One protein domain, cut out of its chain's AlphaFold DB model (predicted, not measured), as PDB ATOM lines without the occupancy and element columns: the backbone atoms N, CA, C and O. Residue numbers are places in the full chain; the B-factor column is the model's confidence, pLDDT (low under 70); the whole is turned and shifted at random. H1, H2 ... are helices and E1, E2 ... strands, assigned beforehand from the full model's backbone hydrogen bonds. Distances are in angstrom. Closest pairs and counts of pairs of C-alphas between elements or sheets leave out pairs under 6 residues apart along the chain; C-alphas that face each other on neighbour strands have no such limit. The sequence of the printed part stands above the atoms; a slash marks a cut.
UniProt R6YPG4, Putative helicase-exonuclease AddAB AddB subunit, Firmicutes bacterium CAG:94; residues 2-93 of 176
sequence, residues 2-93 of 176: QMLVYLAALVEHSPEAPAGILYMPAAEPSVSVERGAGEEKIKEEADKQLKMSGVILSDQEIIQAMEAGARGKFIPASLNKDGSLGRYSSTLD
ATOM      1  N   GLN A   2     125.392  43.956 125.965       93.94
ATOM      2  CA  GLN A   2     124.031  43.750 125.431       93.94
ATOM      3  C   GLN A   2     123.862  44.001 123.918       93.94
ATOM      4  O   GLN A   2     123.465  43.090 123.204       93.94
ATOM      5  N   MET A   3     124.226  45.185 123.408       95.69
ATOM      6  CA  MET A   3     124.043  45.497 121.980       95.69
ATOM      7  C   MET A   3     124.865  44.607 121.041       95.69
ATOM      8  O   MET A   3     124.413  44.298 119.945       95.69
ATOM      9  N   LEU A   4     126.050  44.164 121.469       95.19
ATOM     10  CA  LEU A   4     126.870  43.244 120.677       95.19
ATOM     11  C   LEU A   4     126.270  41.837 120.657       95.19
ATOM     12  O   LEU A   4     126.361  41.166 119.638       95.19
ATOM     13  N   VAL A   5     125.626  41.407 121.748       95.44
ATOM     14  CA  VAL A   5     124.884  40.136 121.784       95.44
ATOM     15  C   VAL A   5     123.693  40.191 120.829       95.44
ATOM     16  O   VAL A   5     123.483  39.250 120.074       95.44
ATOM     17  N   TYR A   6     122.951  41.303 120.801       94.88
ATOM     18  CA  TYR A   6     121.852  41.481 119.849       94.88
ATOM     19  C   TYR A   6     122.337  41.464 118.405       94.88
ATOM     20  O   TYR A   6     121.781  40.739 117.587       94.88
ATOM     21  N   LEU A   7     123.401  42.210 118.101       95.12
ATOM     22  CA  LEU A   7     123.984  42.205 116.766       95.12
ATOM     23  C   LEU A   7     124.475  40.806 116.373       95.12
ATOM     24  O   LEU A   7     124.186  40.367 115.267       95.12
ATOM     25  N   ALA A   8     125.155  40.092 117.279       93.75
ATOM     26  CA  ALA A   8     125.625  38.727 117.049       93.75
ATOM     27  C   ALA A   8     124.471  37.758 116.753       93.75
ATOM     28  O   ALA A   8     124.583  36.961 115.827       93.75
ATOM     29  N   ALA A   9     123.372  37.846 117.507       93.25
ATOM     30  CA  ALA A   9     122.192  37.013 117.299       93.25
ATOM     31  C   ALA A   9     121.487  37.323 115.968       93.25
ATOM     32  O   ALA A   9     121.049  36.406 115.281       93.25
ATOM     33  N   LEU A  10     121.405  38.603 115.584       92.81
ATOM     34  CA  LEU A  10     120.811  39.017 114.310       92.81
ATOM     35  C   LEU A  10     121.598  38.462 113.118       92.81
ATOM     36  O   LEU A  10     121.010  37.841 112.243       92.81
ATOM     37  N   VAL A  11     122.922  38.633 113.096       92.69
ATOM     38  CA  VAL A  11     123.747  38.207 111.947       92.69
ATOM     39  C   VAL A  11     123.981  36.699 111.870       92.69
ATOM     40  O   VAL A  11     124.418  36.194 110.847       92.69
ATOM     41  N   GLU A  12     123.726  35.958 112.946       89.06
ATOM     42  CA  GLU A  12     123.847  34.495 112.943       89.06
ATOM     43  C   GLU A  12     122.688  33.813 112.210       89.06
ATOM     44  O   GLU A  12     122.854  32.732 111.651       89.06
ATOM     45  N   HIS A  13     121.527  34.462 112.173       86.44
ATOM     46  CA  HIS A  13     120.319  33.932 111.548       86.44
ATOM     47  C   HIS A  13     119.944  34.649 110.252       86.44
ATOM     48  O   HIS A  13     118.855  34.425 109.725       86.44
ATOM     49  N   SER A  14     120.832  35.500 109.738       87.94
ATOM     50  CA  SER A  14     120.517  36.415 108.650       87.94
ATOM     51  C   SER A  14     121.737  36.604 107.739       87.94
ATOM     52  O   SER A  14     122.853  36.716 108.244       87.94
ATOM     53  N   PRO A  15     121.576  36.605 106.402       85.38
ATOM     54  CA  PRO A  15     122.694  36.760 105.464       85.38
ATOM     55  C   PRO A  15     123.301  38.176 105.449       85.38
ATOM     56  O   PRO A  15     124.299  38.414 104.769       85.38
ATOM     57  N   GLU A  16     122.698  39.136 106.147       87.25
ATOM     58  CA  GLU A  16     123.100  40.534 106.163       87.25
ATOM     59  C   GLU A  16     124.394  40.752 106.953       87.25
ATOM     60  O   GLU A  16     124.600  40.239 108.056       87.25
ATOM     61  N   ALA A  17     125.269  41.595 106.408       89.19
ATOM     62  CA  ALA A  17     126.488  41.984 107.100       89.19
ATOM     63  C   ALA A  17     126.208  43.009 108.219       89.19
ATOM     64  O   ALA A  17     125.463  43.968 108.000       89.19
ATOM     65  N   PRO A  18     126.862  42.890 109.391       93.75
ATOM     66  CA  PRO A  18     126.720  43.874 110.457       93.75
ATOM     67  C   PRO A  18     127.342  45.218 110.062       93.75
ATOM     68  O   PRO A  18     128.500  45.279 109.649       93.75
ATOM     69  N   ALA A  19     126.590  46.301 110.266       94.50
ATOM     70  CA  ALA A  19     127.066  47.668 110.045       94.50
ATOM     71  C   ALA A  19     127.598  48.340 111.323       94.50
ATOM     72  O   ALA A  19     128.377  49.285 111.236       94.50
ATOM     73  N   GLY A  20     127.192  47.880 112.511       94.50
ATOM     74  CA  GLY A  20     127.628  48.447 113.786       94.50
ATOM     75  C   GLY A  20     126.554  48.464 114.866       94.50
ATOM     76  O   GLY A  20     125.466  47.917 114.699       94.50
ATOM     77  N   ILE A  21     126.874  49.125 115.975       96.69
ATOM     78  CA  ILE A  21     125.962  49.406 117.084       96.69
ATOM     79  C   ILE A  21     126.001  50.895 117.425       96.69
ATOM     80  O   ILE A  21     127.073  51.501 117.484       96.69
ATOM     81  N   LEU A  22     124.833  51.472 117.697       96.69
ATOM     82  CA  LEU A  22     124.682  52.869 118.087       96.69
ATOM     83  C   LEU A  22     123.760  52.976 119.300       96.69
ATOM     84  O   LEU A  22     122.764  52.263 119.408       96.69
ATOM     85  N   TYR A  23     124.103  53.885 120.204       95.75
ATOM     86  CA  TYR A  23     123.295  54.276 121.348       95.75
ATOM     87  C   TYR A  23     122.786  55.691 121.116       95.75
ATOM     88  O   TYR A  23     123.575  56.640 121.059       95.75
ATOM     89  N   MET A  24     121.467  55.810 121.006       93.81
ATOM     90  CA  MET A  24     120.787  57.089 120.893       93.81
ATOM     91  C   MET A  24     120.554  57.691 122.283       93.81
ATOM     92  O   MET A  24     119.991  57.012 123.149       93.81
ATOM     93  N   PRO A  25     120.965  58.948 122.519       93.31
ATOM     94  CA  PRO A  25     120.572  59.683 123.714       93.31
ATOM     95  C   PRO A  25     119.042  59.776 123.797       93.31
ATOM     96  O   PRO A  25     118.397  60.261 122.873       93.31
ATOM     97  N   ALA A  26     118.462  59.286 124.895       90.62
ATOM     98  CA  ALA A  26     117.011  59.310 125.107       90.62
ATOM     99  C   ALA A  26     116.515  60.616 125.749       90.62
ATOM    100  O   ALA A  26     115.321  60.897 125.729       90.62
ATOM    101  N   ALA A  27     117.418  61.384 126.364       88.00
ATOM    102  CA  ALA A  27     117.078  62.645 127.004       88.00
ATOM    103  C   ALA A  27     116.826  63.731 125.953       88.00
ATOM    104  O   ALA A  27     117.566  63.837 124.973       88.00
ATOM    105  N   GLU A  28     115.815  64.562 126.195       86.25
ATOM    106  CA  GLU A  28     115.610  65.766 125.398       86.25
ATOM    107  C   GLU A  28     116.784  66.740 125.603       86.25
ATOM    108  O   GLU A  28     117.186  66.974 126.750       86.25
ATOM    109  N   PRO A  29     117.348  67.314 124.523       87.12
ATOM    110  CA  PRO A  29     118.454  68.252 124.638       87.12
ATOM    111  C   PRO A  29     118.077  69.490 125.450       87.12
ATOM    112  O   PRO A  29     117.174  70.243 125.083       87.12
ATOM    113  N   SER A  30     118.826  69.754 126.517       87.25
ATOM    114  CA  SER A  30     118.744  71.011 127.261       87.25
ATOM    115  C   SER A  30     119.970  71.855 126.928       87.25
ATOM    116  O   SER A  30     121.082  71.562 127.374       87.25
ATOM    117  N   VAL A  31     119.788  72.886 126.107       86.94
ATOM    118  CA  VAL A  31     120.882  73.719 125.590       86.94
ATOM    119  C   VAL A  31     121.135  74.943 126.461       86.94
ATOM    120  O   VAL A  31     120.226  75.713 126.757       86.94
ATOM    121  N   SER A  32     122.400  75.144 126.835       84.75
ATOM    122  CA  SER A  32     122.867  76.343 127.531       84.75
ATOM    123  C   SER A  32     123.598  77.243 126.540       84.75
ATOM    124  O   SER A  32     124.767  77.016 126.240       84.75
ATOM    125  N   VAL A  33     122.908  78.263 126.031       86.12
ATOM    126  CA  VAL A  33     123.456  79.242 125.080       86.12
ATOM    127  C   VAL A  33     123.432  80.655 125.662       86.12
ATOM    128  O   VAL A  33     122.645  80.960 126.558       86.12
ATOM    129  N   GLU A  34     124.291  81.535 125.145       85.94
ATOM    130  CA  GLU A  34     124.299  82.950 125.530       85.94
ATOM    131  C   GLU A  34     122.969  83.644 125.197       85.94
ATOM    132  O   GLU A  34     122.265  83.304 124.240       85.94
ATOM    133  N   ARG A  35     122.632  84.669 125.985       80.88
ATOM    134  CA  ARG A  35     121.411  85.453 125.790       80.88
ATOM    135  C   ARG A  35     121.455  86.154 124.429       80.88
ATOM    136  O   ARG A  35     122.354  86.945 124.170       80.88
ATOM    137  N   GLY A  36     120.456  85.892 123.587       83.50
ATOM    138  CA  GLY A  36     120.388  86.429 122.223       83.50
ATOM    139  C   GLY A  36     121.048  85.547 121.159       83.50
ATOM    140  O   GLY A  36     121.185  85.988 120.019       83.50
ATOM    141  N   ALA A  37     121.445  84.313 121.490       85.38
ATOM    142  CA  ALA A  37     121.833  83.334 120.479       85.38
ATOM    143  C   ALA A  37     120.691  83.110 119.471       85.38
ATOM    144  O   ALA A  37     119.535  82.930 119.854       85.38
ATOM    145  N   GLY A  38     121.023  83.126 118.178       90.00
ATOM    146  CA  GLY A  38     120.065  82.834 117.113       90.00
ATOM    147  C   GLY A  38     119.620  81.370 117.121       90.00
ATOM    148  O   GLY A  38     120.346  80.495 117.598       90.00
ATOM    149  N   GLU A  39     118.451  81.104 116.537       89.56
ATOM    150  CA  GLU A  39     117.845  79.763 116.473       89.56
ATOM    151  C   GLU A  39     118.786  78.702 115.883       89.56
ATOM    152  O   GLU A  39     118.803  77.561 116.338       89.56
ATOM    153  N   GLU A  40     119.626  79.081 114.918       90.88
ATOM    154  CA  GLU A  40     120.593  78.175 114.297       90.88
ATOM    155  C   GLU A  40     121.637  77.654 115.297       90.88
ATOM    156  O   GLU A  40     121.892  76.452 115.349       90.88
ATOM    157  N   LYS A  41     122.179  78.530 116.157       88.12
ATOM    158  CA  LYS A  41     123.141  78.137 117.201       88.12
ATOM    159  C   LYS A  41     122.492  77.268 118.275       88.12
ATOM    160  O   LYS A  41     123.118  76.334 118.766       88.12
ATOM    161  N   ILE A  42     121.240  77.570 118.628       89.12
ATOM    162  CA  ILE A  42     120.448  76.767 119.574       89.12
ATOM    163  C   ILE A  42     120.281  75.350 119.027       89.12
ATOM    164  O   ILE A  42     120.552  74.376 119.727       89.12
ATOM    165  N   LYS A  43     119.884  75.239 117.757       90.06
ATOM    166  CA  LYS A  43     119.699  73.957 117.083       90.06
ATOM    167  C   LYS A  43     121.003  73.175 116.968       90.06
ATOM    168  O   LYS A  43     121.011  71.979 117.231       90.06
ATOM    169  N   GLU A  44     122.105  73.831 116.615       90.00
ATOM    170  CA  GLU A  44     123.409  73.174 116.512       90.00
ATOM    171  C   GLU A  44     123.860  72.582 117.854       90.00
ATOM    172  O   GLU A  44     124.321  71.442 117.905       90.00
ATOM    173  N   GLU A  45     123.695  73.324 118.951       90.19
ATOM    174  CA  GLU A  45     124.064  72.837 120.281       90.19
ATOM    175  C   GLU A  45     123.142  71.706 120.758       90.19
ATOM    176  O   GLU A  45     123.598  70.770 121.417       90.19
ATOM    177  N   ALA A  46     121.864  71.740 120.370       90.56
ATOM    178  CA  ALA A  46     120.919  70.667 120.660       90.56
ATOM    179  C   ALA A  46     121.281  69.396 119.882       90.56
ATOM    180  O   ALA A  46     121.345  68.310 120.457       90.56
ATOM    181  N   ASP A  47     121.608  69.537 118.596       91.69
ATOM    182  CA  ASP A  47     122.005  68.429 117.730       91.69
ATOM    183  C   ASP A  47     123.275  67.727 118.241       91.69
ATOM    184  O   ASP A  47     123.374  66.504 118.159       91.69
ATOM    185  N   LYS A  48     124.228  68.463 118.834       89.88
ATOM    186  CA  LYS A  48     125.420  67.858 119.462       89.88
ATOM    187  C   LYS A  48     125.064  66.913 120.609       89.88
ATOM    188  O   LYS A  48     125.733  65.894 120.771       89.88
ATOM    189  N   GLN A  49     124.028  67.221 121.391       91.94
ATOM    190  CA  GLN A  49     123.565  66.350 122.480       91.94
ATOM    191  C   GLN A  49     122.852  65.095 121.962       91.94
ATOM    192  O   GLN A  49     122.780  64.101 122.679       91.94
ATOM    193  N   LEU A  50     122.373  65.121 120.714       92.69
ATOM    194  CA  LEU A  50     121.771  63.976 120.028       92.69
ATOM    195  C   LEU A  50     122.803  63.086 119.321       92.69
ATOM    196  O   LEU A  50     122.434  62.070 118.729       92.69
ATOM    197  N   LYS A  51     124.094  63.437 119.373       94.75
ATOM    198  CA  LYS A  51     125.152  62.623 118.779       94.75
ATOM    199  C   LYS A  51     125.218  61.252 119.450       94.75
ATOM    200  O   LYS A  51     125.478  61.127 120.645       94.75
ATOM    201  N   MET A  52     125.020  60.216 118.647       96.06
ATOM    202  CA  MET A  52     125.072  58.831 119.082       96.06
ATOM    203  C   MET A  52     126.500  58.418 119.427       96.06
ATOM    204  O   MET A  52     127.474  58.819 118.785       96.06
ATOM    205  N   SER A  53     126.609  57.552 120.430       95.19
ATOM    206  CA  SER A  53     127.844  56.832 120.742       95.19
ATOM    207  C   SER A  53     127.761  55.406 120.208       95.19
ATOM    208  O   SER A  53     126.671  54.900 119.957       95.19
ATOM    209  N   GLY A  54     128.894  54.738 120.023       95.12
ATOM    210  CA  GLY A  54     128.907  53.369 119.514       95.12
ATOM    211  C   GLY A  54     130.102  53.087 118.623       95.12
ATOM    212  O   GLY A  54     131.101  53.803 118.676       95.12
ATOM    213  N   VAL A  55     129.992  52.028 117.830       95.62
ATOM    214  CA  VAL A  55     131.029  51.568 116.904       95.62
ATOM    215  C   VAL A  55     130.352  51.134 115.614       95.62
ATOM    216  O   VAL A  55     129.409  50.344 115.662       95.62
ATOM    217  N   ILE A  56     130.837  51.623 114.476       96.69
ATOM    218  CA  ILE A  56     130.307  51.270 113.152       96.69
ATOM    219  C   ILE A  56     131.400  50.765 112.211       96.69
ATOM    220  O   ILE A  56     132.589  50.870 112.513       96.69
ATOM    221  N   LEU A  57     131.004  50.186 111.082       96.81
ATOM    222  CA  LEU A  57     131.932  49.687 110.080       96.81
ATOM    223  C   LEU A  57     132.706  50.851 109.450       96.81
ATOM    224  O   LEU A  57     132.130  51.886 109.113       96.81
ATOM    225  N   SER A  58     134.012  50.676 109.268       95.94
ATOM    226  CA  SER A  58     134.904  51.609 108.576       95.94
ATOM    227  C   SER A  58     134.704  51.558 107.055       95.94
ATOM    228  O   SER A  58     135.647  51.318 106.302       95.94
ATOM    229  N   ASP A  59     133.463  51.731 106.608       95.88
ATOM    230  CA  ASP A  59     133.045  51.636 105.212       95.88
ATOM    231  C   ASP A  59     132.392  52.954 104.783       95.88
ATOM    232  O   ASP A  59     131.460  53.440 105.425       95.88
ATOM    233  N   GLN A  60     132.915  53.563 103.717       95.44
ATOM    234  CA  GLN A  60     132.489  54.897 103.290       95.44
ATOM    235  C   GLN A  60     131.024  54.924 102.846       95.44
ATOM    236  O   GLN A  60     130.325  55.891 103.149       95.44
ATOM    237  N   GLU A  61     130.553  53.878 102.166       94.81
ATOM    238  CA  GLU A  61     129.176  53.801 101.677       94.81
ATOM    239  C   GLU A  61     128.208  53.675 102.851       94.81
ATOM    240  O   GLU A  61     127.209  54.392 102.914       94.81
ATOM    241  N   ILE A  62     128.551  52.843 103.839       95.12
ATOM    242  CA  ILE A  62     127.747  52.690 105.057       95.12
ATOM    243  C   ILE A  62     127.706  53.994 105.854       95.12
ATOM    244  O   ILE A  62     126.633  54.414 106.283       95.12
ATOM    245  N   ILE A  63     128.846  54.665 106.038       96.75
ATOM    246  CA  ILE A  63     128.903  55.925 106.793       96.75
ATOM    247  C   ILE A  63     128.059  57.006 106.100       96.75
ATOM    248  O   ILE A  63     127.322  57.725 106.776       96.75
ATOM    249  N   GLN A  64     128.112  57.099 104.767       95.81
ATOM    250  CA  GLN A  64     127.275  58.035 104.009       95.81
ATOM    251  C   GLN A  64     125.785  57.672 104.045       95.81
ATOM    252  O   GLN A  64     124.944  58.569 104.096       95.81
ATOM    253  N   ALA A  65     125.451  56.379 104.043       95.81
ATOM    254  CA  ALA A  65     124.073  55.911 104.175       95.81
ATOM    255  C   ALA A  65     123.501  56.174 105.578       95.81
ATOM    256  O   ALA A  65     122.313  56.465 105.714       95.81
ATOM    257  N   MET A  66     124.339  56.103 106.619       95.75
ATOM    258  CA  MET A  66     123.955  56.419 107.998       95.75
ATOM    259  C   MET A  66     123.792  57.924 108.237       95.75
ATOM    260  O   MET A  66     122.900  58.335 108.978       95.75
ATOM    261  N   GLU A  67     124.642  58.757 107.633       95.38
ATOM    262  CA  GLU A  67     124.536  60.212 107.716       95.38
ATOM    263  C   GLU A  67     124.929  60.876 106.393       95.38
ATOM    264  O   GLU A  67     126.089  60.843 105.976       95.38
ATOM    265  N   ALA A  68     123.973  61.583 105.783       93.94
ATOM    266  CA  ALA A  68     124.217  62.339 104.561       93.94
ATOM    267  C   ALA A  68     125.361  63.352 104.748       93.94
ATOM    268  O   ALA A  68     125.314  64.249 105.597       93.94
ATOM    269  N   GLY A  69     126.399  63.211 103.923       91.69
ATOM    270  CA  GLY A  69     127.604  64.037 103.974       91.69
ATOM    271  C   GLY A  69     128.624  63.637 105.046       91.69
ATOM    272  O   GLY A  69     129.663  64.287 105.115       91.69
ATOM    273  N   ALA A  70     128.357  62.598 105.849       94.88
ATOM    274  CA  ALA A  70     129.309  61.963 106.764       94.88
ATOM    275  C   ALA A  70     130.127  62.957 107.615       94.88
ATOM    276  O   ALA A  70     131.355  62.876 107.698       94.88
ATOM    277  N   ARG A  71     129.456  63.930 108.240       94.25
ATOM    278  CA  ARG A  71     130.100  64.979 109.050       94.25
ATOM    279  C   ARG A  71     130.244  64.590 110.522       94.25
ATOM    280  O   ARG A  71     130.868  65.327 111.282       94.25
ATOM    281  N   GLY A  72     129.694  63.447 110.924       93.88
ATOM    282  CA  GLY A  72     129.693  62.967 112.301       93.88
ATOM    283  C   GLY A  72     128.862  63.851 113.219       93.88
ATOM    284  O   GLY A  72     129.266  64.105 114.360       93.88
ATOM    285  N   LYS A  73     127.740  64.365 112.706       94.12
ATOM    286  CA  LYS A  73     126.805  65.208 113.454       94.12
ATOM    287  C   LYS A  73     125.987  64.371 114.439       94.12
ATOM    288  O   LYS A  73     125.922  64.710 115.614       94.12
ATOM    289  N   PHE A  74     125.434  63.260 113.967       94.94
ATOM    290  CA  PHE A  74     124.594  62.334 114.720       94.94
ATOM    291  C   PHE A  74     125.249  60.967 114.921       94.94
ATOM    292  O   PHE A  74     124.903  60.278 115.872       94.94
ATOM    293  N   ILE A  75     126.210  60.575 114.081       96.94
ATOM    294  CA  ILE A  75     126.955  59.312 114.221       96.94
ATOM    295  C   ILE A  75     128.382  59.542 114.749       96.94
ATOM    296  O   ILE A  75     128.957  60.619 114.554       96.94
ATOM    297  N   PRO A  76     129.014  58.542 115.393       96.12
ATOM    298  CA  PRO A  76     130.370  58.653 115.919       96.12
ATOM    299  C   PRO A  76     131.442  58.438 114.836       96.12
ATOM    300  O   PRO A  76     132.498  57.891 115.128       96.12
ATOM    301  N   ALA A  77     131.199  58.845 113.588       97.00
ATOM    302  CA  ALA A  77     132.160  58.737 112.492       97.00
ATOM    303  C   ALA A  77     132.011  59.895 111.507       97.00
ATOM    304  O   ALA A  77     130.912  60.408 111.310       97.00
ATOM    305  N   SER A  78     133.111  60.290 110.875       96.75
ATOM    306  CA  SER A  78     133.100  61.290 109.812       96.75
ATOM    307  C   SER A  78     134.076  60.930 108.697       96.75
ATOM    308  O   SER A  78     135.013  60.161 108.916       96.75
ATOM    309  N   LEU A  79     133.874  61.506 107.515       96.88
ATOM    310  CA  LEU A  79     134.789  61.398 106.381       96.88
ATOM    311  C   LEU A  79     135.450  62.752 106.103       96.88
ATOM    312  O   LEU A  79     134.816  63.809 106.155       96.88
ATOM    313  N   ASN A  80     136.746  62.719 105.818       95.38
ATOM    314  CA  ASN A  80     137.511  63.856 105.329       95.38
ATOM    315  C   ASN A  80     137.230  64.071 103.830       95.38
ATOM    316  O   ASN A  80     136.631  63.232 103.159       95.38
ATOM    317  N   LYS A  81     137.693  65.199 103.274       91.56
ATOM    318  CA  LYS A  81     137.486  65.533 101.849       91.56
ATOM    319  C   LYS A  81     138.108  64.521 100.879       91.56
ATOM    320  O   LYS A  81     137.656  64.427  99.746       91.56
ATOM    321  N   ASP A  82     139.141  63.807 101.314       91.62
ATOM    322  CA  ASP A  82     139.822  62.750 100.558       91.62
ATOM    323  C   ASP A  82     139.165  61.364 100.732       91.62
ATOM    324  O   ASP A  82     139.679  60.376 100.216       91.62
ATOM    325  N   GLY A  83     138.045  61.276 101.463       89.12
ATOM    326  CA  GLY A  83     137.343  60.025 101.766       89.12
ATOM    327  C   GLY A  83     137.937  59.231 102.934       89.12
ATOM    328  O   GLY A  83     137.382  58.203 103.316       89.12
ATOM    329  N   SER A  84     139.037  59.689 103.541       93.94
ATOM    330  CA  SER A  84     139.608  59.038 104.724       93.94
ATOM    331  C   SER A  84     138.753  59.275 105.974       93.94
ATOM    332  O   SER A  84     138.007  60.251 106.067       93.94
ATOM    333  N   LEU A  85     138.862  58.390 106.967       95.19
ATOM    334  CA  LEU A  85     138.132  58.535 108.227       95.19
ATOM    335  C   LEU A  85     138.633  59.733 109.037       95.19
ATOM    336  O   LEU A  85     139.834  59.972 109.186       95.19
ATOM    337  N   GLY A  86     137.696  60.454 109.644       94.31
ATOM    338  CA  GLY A  86     138.003  61.476 110.631       94.31
ATOM    339  C   GLY A  86     138.720  60.868 111.834       94.31
ATOM    340  O   GLY A  86     138.357  59.790 112.306       94.31
ATOM    341  N   ARG A  87     139.706  61.591 112.377       90.19
ATOM    342  CA  ARG A  87     140.572  61.146 113.488       90.19
ATOM    343  C   ARG A  87     139.816  60.633 114.722       90.19
ATOM    344  O   ARG A  87     140.336  59.793 115.446       90.19
ATOM    345  N   TYR A  88     138.629  61.175 114.979       89.31
ATOM    346  CA  TYR A  88     137.811  60.861 116.154       89.31
ATOM    347  C   TYR A  88     136.671  59.882 115.846       89.31
ATOM    348  O   TYR A  88     135.720  59.790 116.622       89.31
ATOM    349  N   SER A  89     136.741  59.180 114.712       94.31
ATOM    350  CA  SER A  89     135.746  58.179 114.338       94.31
ATOM    351  C   SER A  89     135.902  56.920 115.189       94.31
ATOM    352  O   SER A  89     137.000  56.395 115.359       94.31
ATOM    353  N   SER A  90     134.786  56.430 115.714       95.44
ATOM    354  CA  SER A  90     134.679  55.170 116.438       95.44
ATOM    355  C   SER A  90     134.236  54.087 115.461       95.44
ATOM    356  O   SER A  90     133.042  53.830 115.279       95.44
ATOM    357  N   THR A  91     135.209  53.501 114.770       96.19
ATOM    358  CA  THR A  91     134.963  52.534 113.697       96.19
ATOM    359  C   THR A  91     135.818  51.287 113.846       96.19
ATOM    360  O   THR A  91     136.932  51.354 114.364       96.19
ATOM    361  N   LEU A  92     135.319  50.169 113.331       96.50
ATOM    362  CA  LEU A  92     136.076  48.935 113.132       96.50
ATOM    363  C   LEU A  92     135.991  48.524 111.669       96.50
ATOM    364  O   LEU A  92     134.963  48.732 111.028       96.50
ATOM    365  N   ASP A  93     137.046  47.905 111.159       95.69
ATOM    366  CA  ASP A  93     136.957  47.191 109.893       95.69
ATOM    367  C   ASP A  93     136.131  45.908 110.046       95.69
ATOM    368  O   ASP A  93     135.682  45.526 111.133       95.69
TER     369      ASP A  93
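Overview. This is residues 2 to 93 of the 176 residues of the protein "Putative helicase-exonuclease AddAB AddB subunit" of Firmicutes bacterium CAG:94 (UniProt R6YPG4). A short two-stranded ribbon, E1 and E2, stands in a loose body, with H1 by E1 towards one end and a long loop-and-helix arm making the other end: residues 24 to 38 run out and H2 folds back. H3 follows at the end of E2, and the long unnamed stretch 67 to 93 winds through the body until residues 91 to 92 run parallel beside residues 56 to 57 of E2. The printed part has 92 residues with three named helices and two named strands, in the order H1, E1, H2, E2, H3; the sheet, E1 - E2, is antiparallel and the class is mixed, helices and strands, with 38 residues, under half, in named elements. The whole is loose, with a radius of gyration of the C-alphas of 15.7 A, and only just flat, spanning 53 by 33 by 18 A.

Arrangement. Start at the sheet, where E1, residues 20 to 23, and E2, residues 53 to 57, are antiparallel neighbours at 167 degrees between their directions. Look there for N 21 and O 55, 2.8 A apart, and N 55 and O 21, 3.0 A apart, both within hydrogen-bond range. From E1 go to H1, residues 2 to 12: the closest C-alphas of the two, those of Met 3 and Ile 21, are 6.6 A apart. From E2 a tight link leads to H3, residues 60 to 66; their closest C-alphas, those of Leu 57 and Ile 63, are 7.7 A apart. H2, residues 39 to 49, has its centre 15.9 A from the mean of all C-alphas and is apart from H1 and H3. In H1 and H3 every O i to N i+4 pair is within hydrogen-bond range; in H2, 6 of 7 are.

Along the chain. Find C-alpha 20 at (127.628, 48.447, 113.786), where E1 begins its 10.5 A; E2, 13.5 A long, begins at C-alpha 53. H1 begins at C-alpha 2, at (124.031, 43.750, 125.431), and is 15.5 A long. Find C-alpha 39 at (117.845, 79.763, 116.473); from there H2 runs 15.8 A to C-alpha 49. H3, 9.9 A long, ends at C-alpha 66, at (123.955, 56.419, 107.998).

Size, cuts and confidence. Look to His 13 and Gly 36 for the two C-alphas farthest apart, 53.6 A. Residues 11 to 16 and 35 to 40 stand free. The printed part has no cut. The link from E1 to H2, 15 residues, is long; that from H2 to E2 is tight. The mean pLDDT of the printed part is 92.5, and no printed residue is under 70.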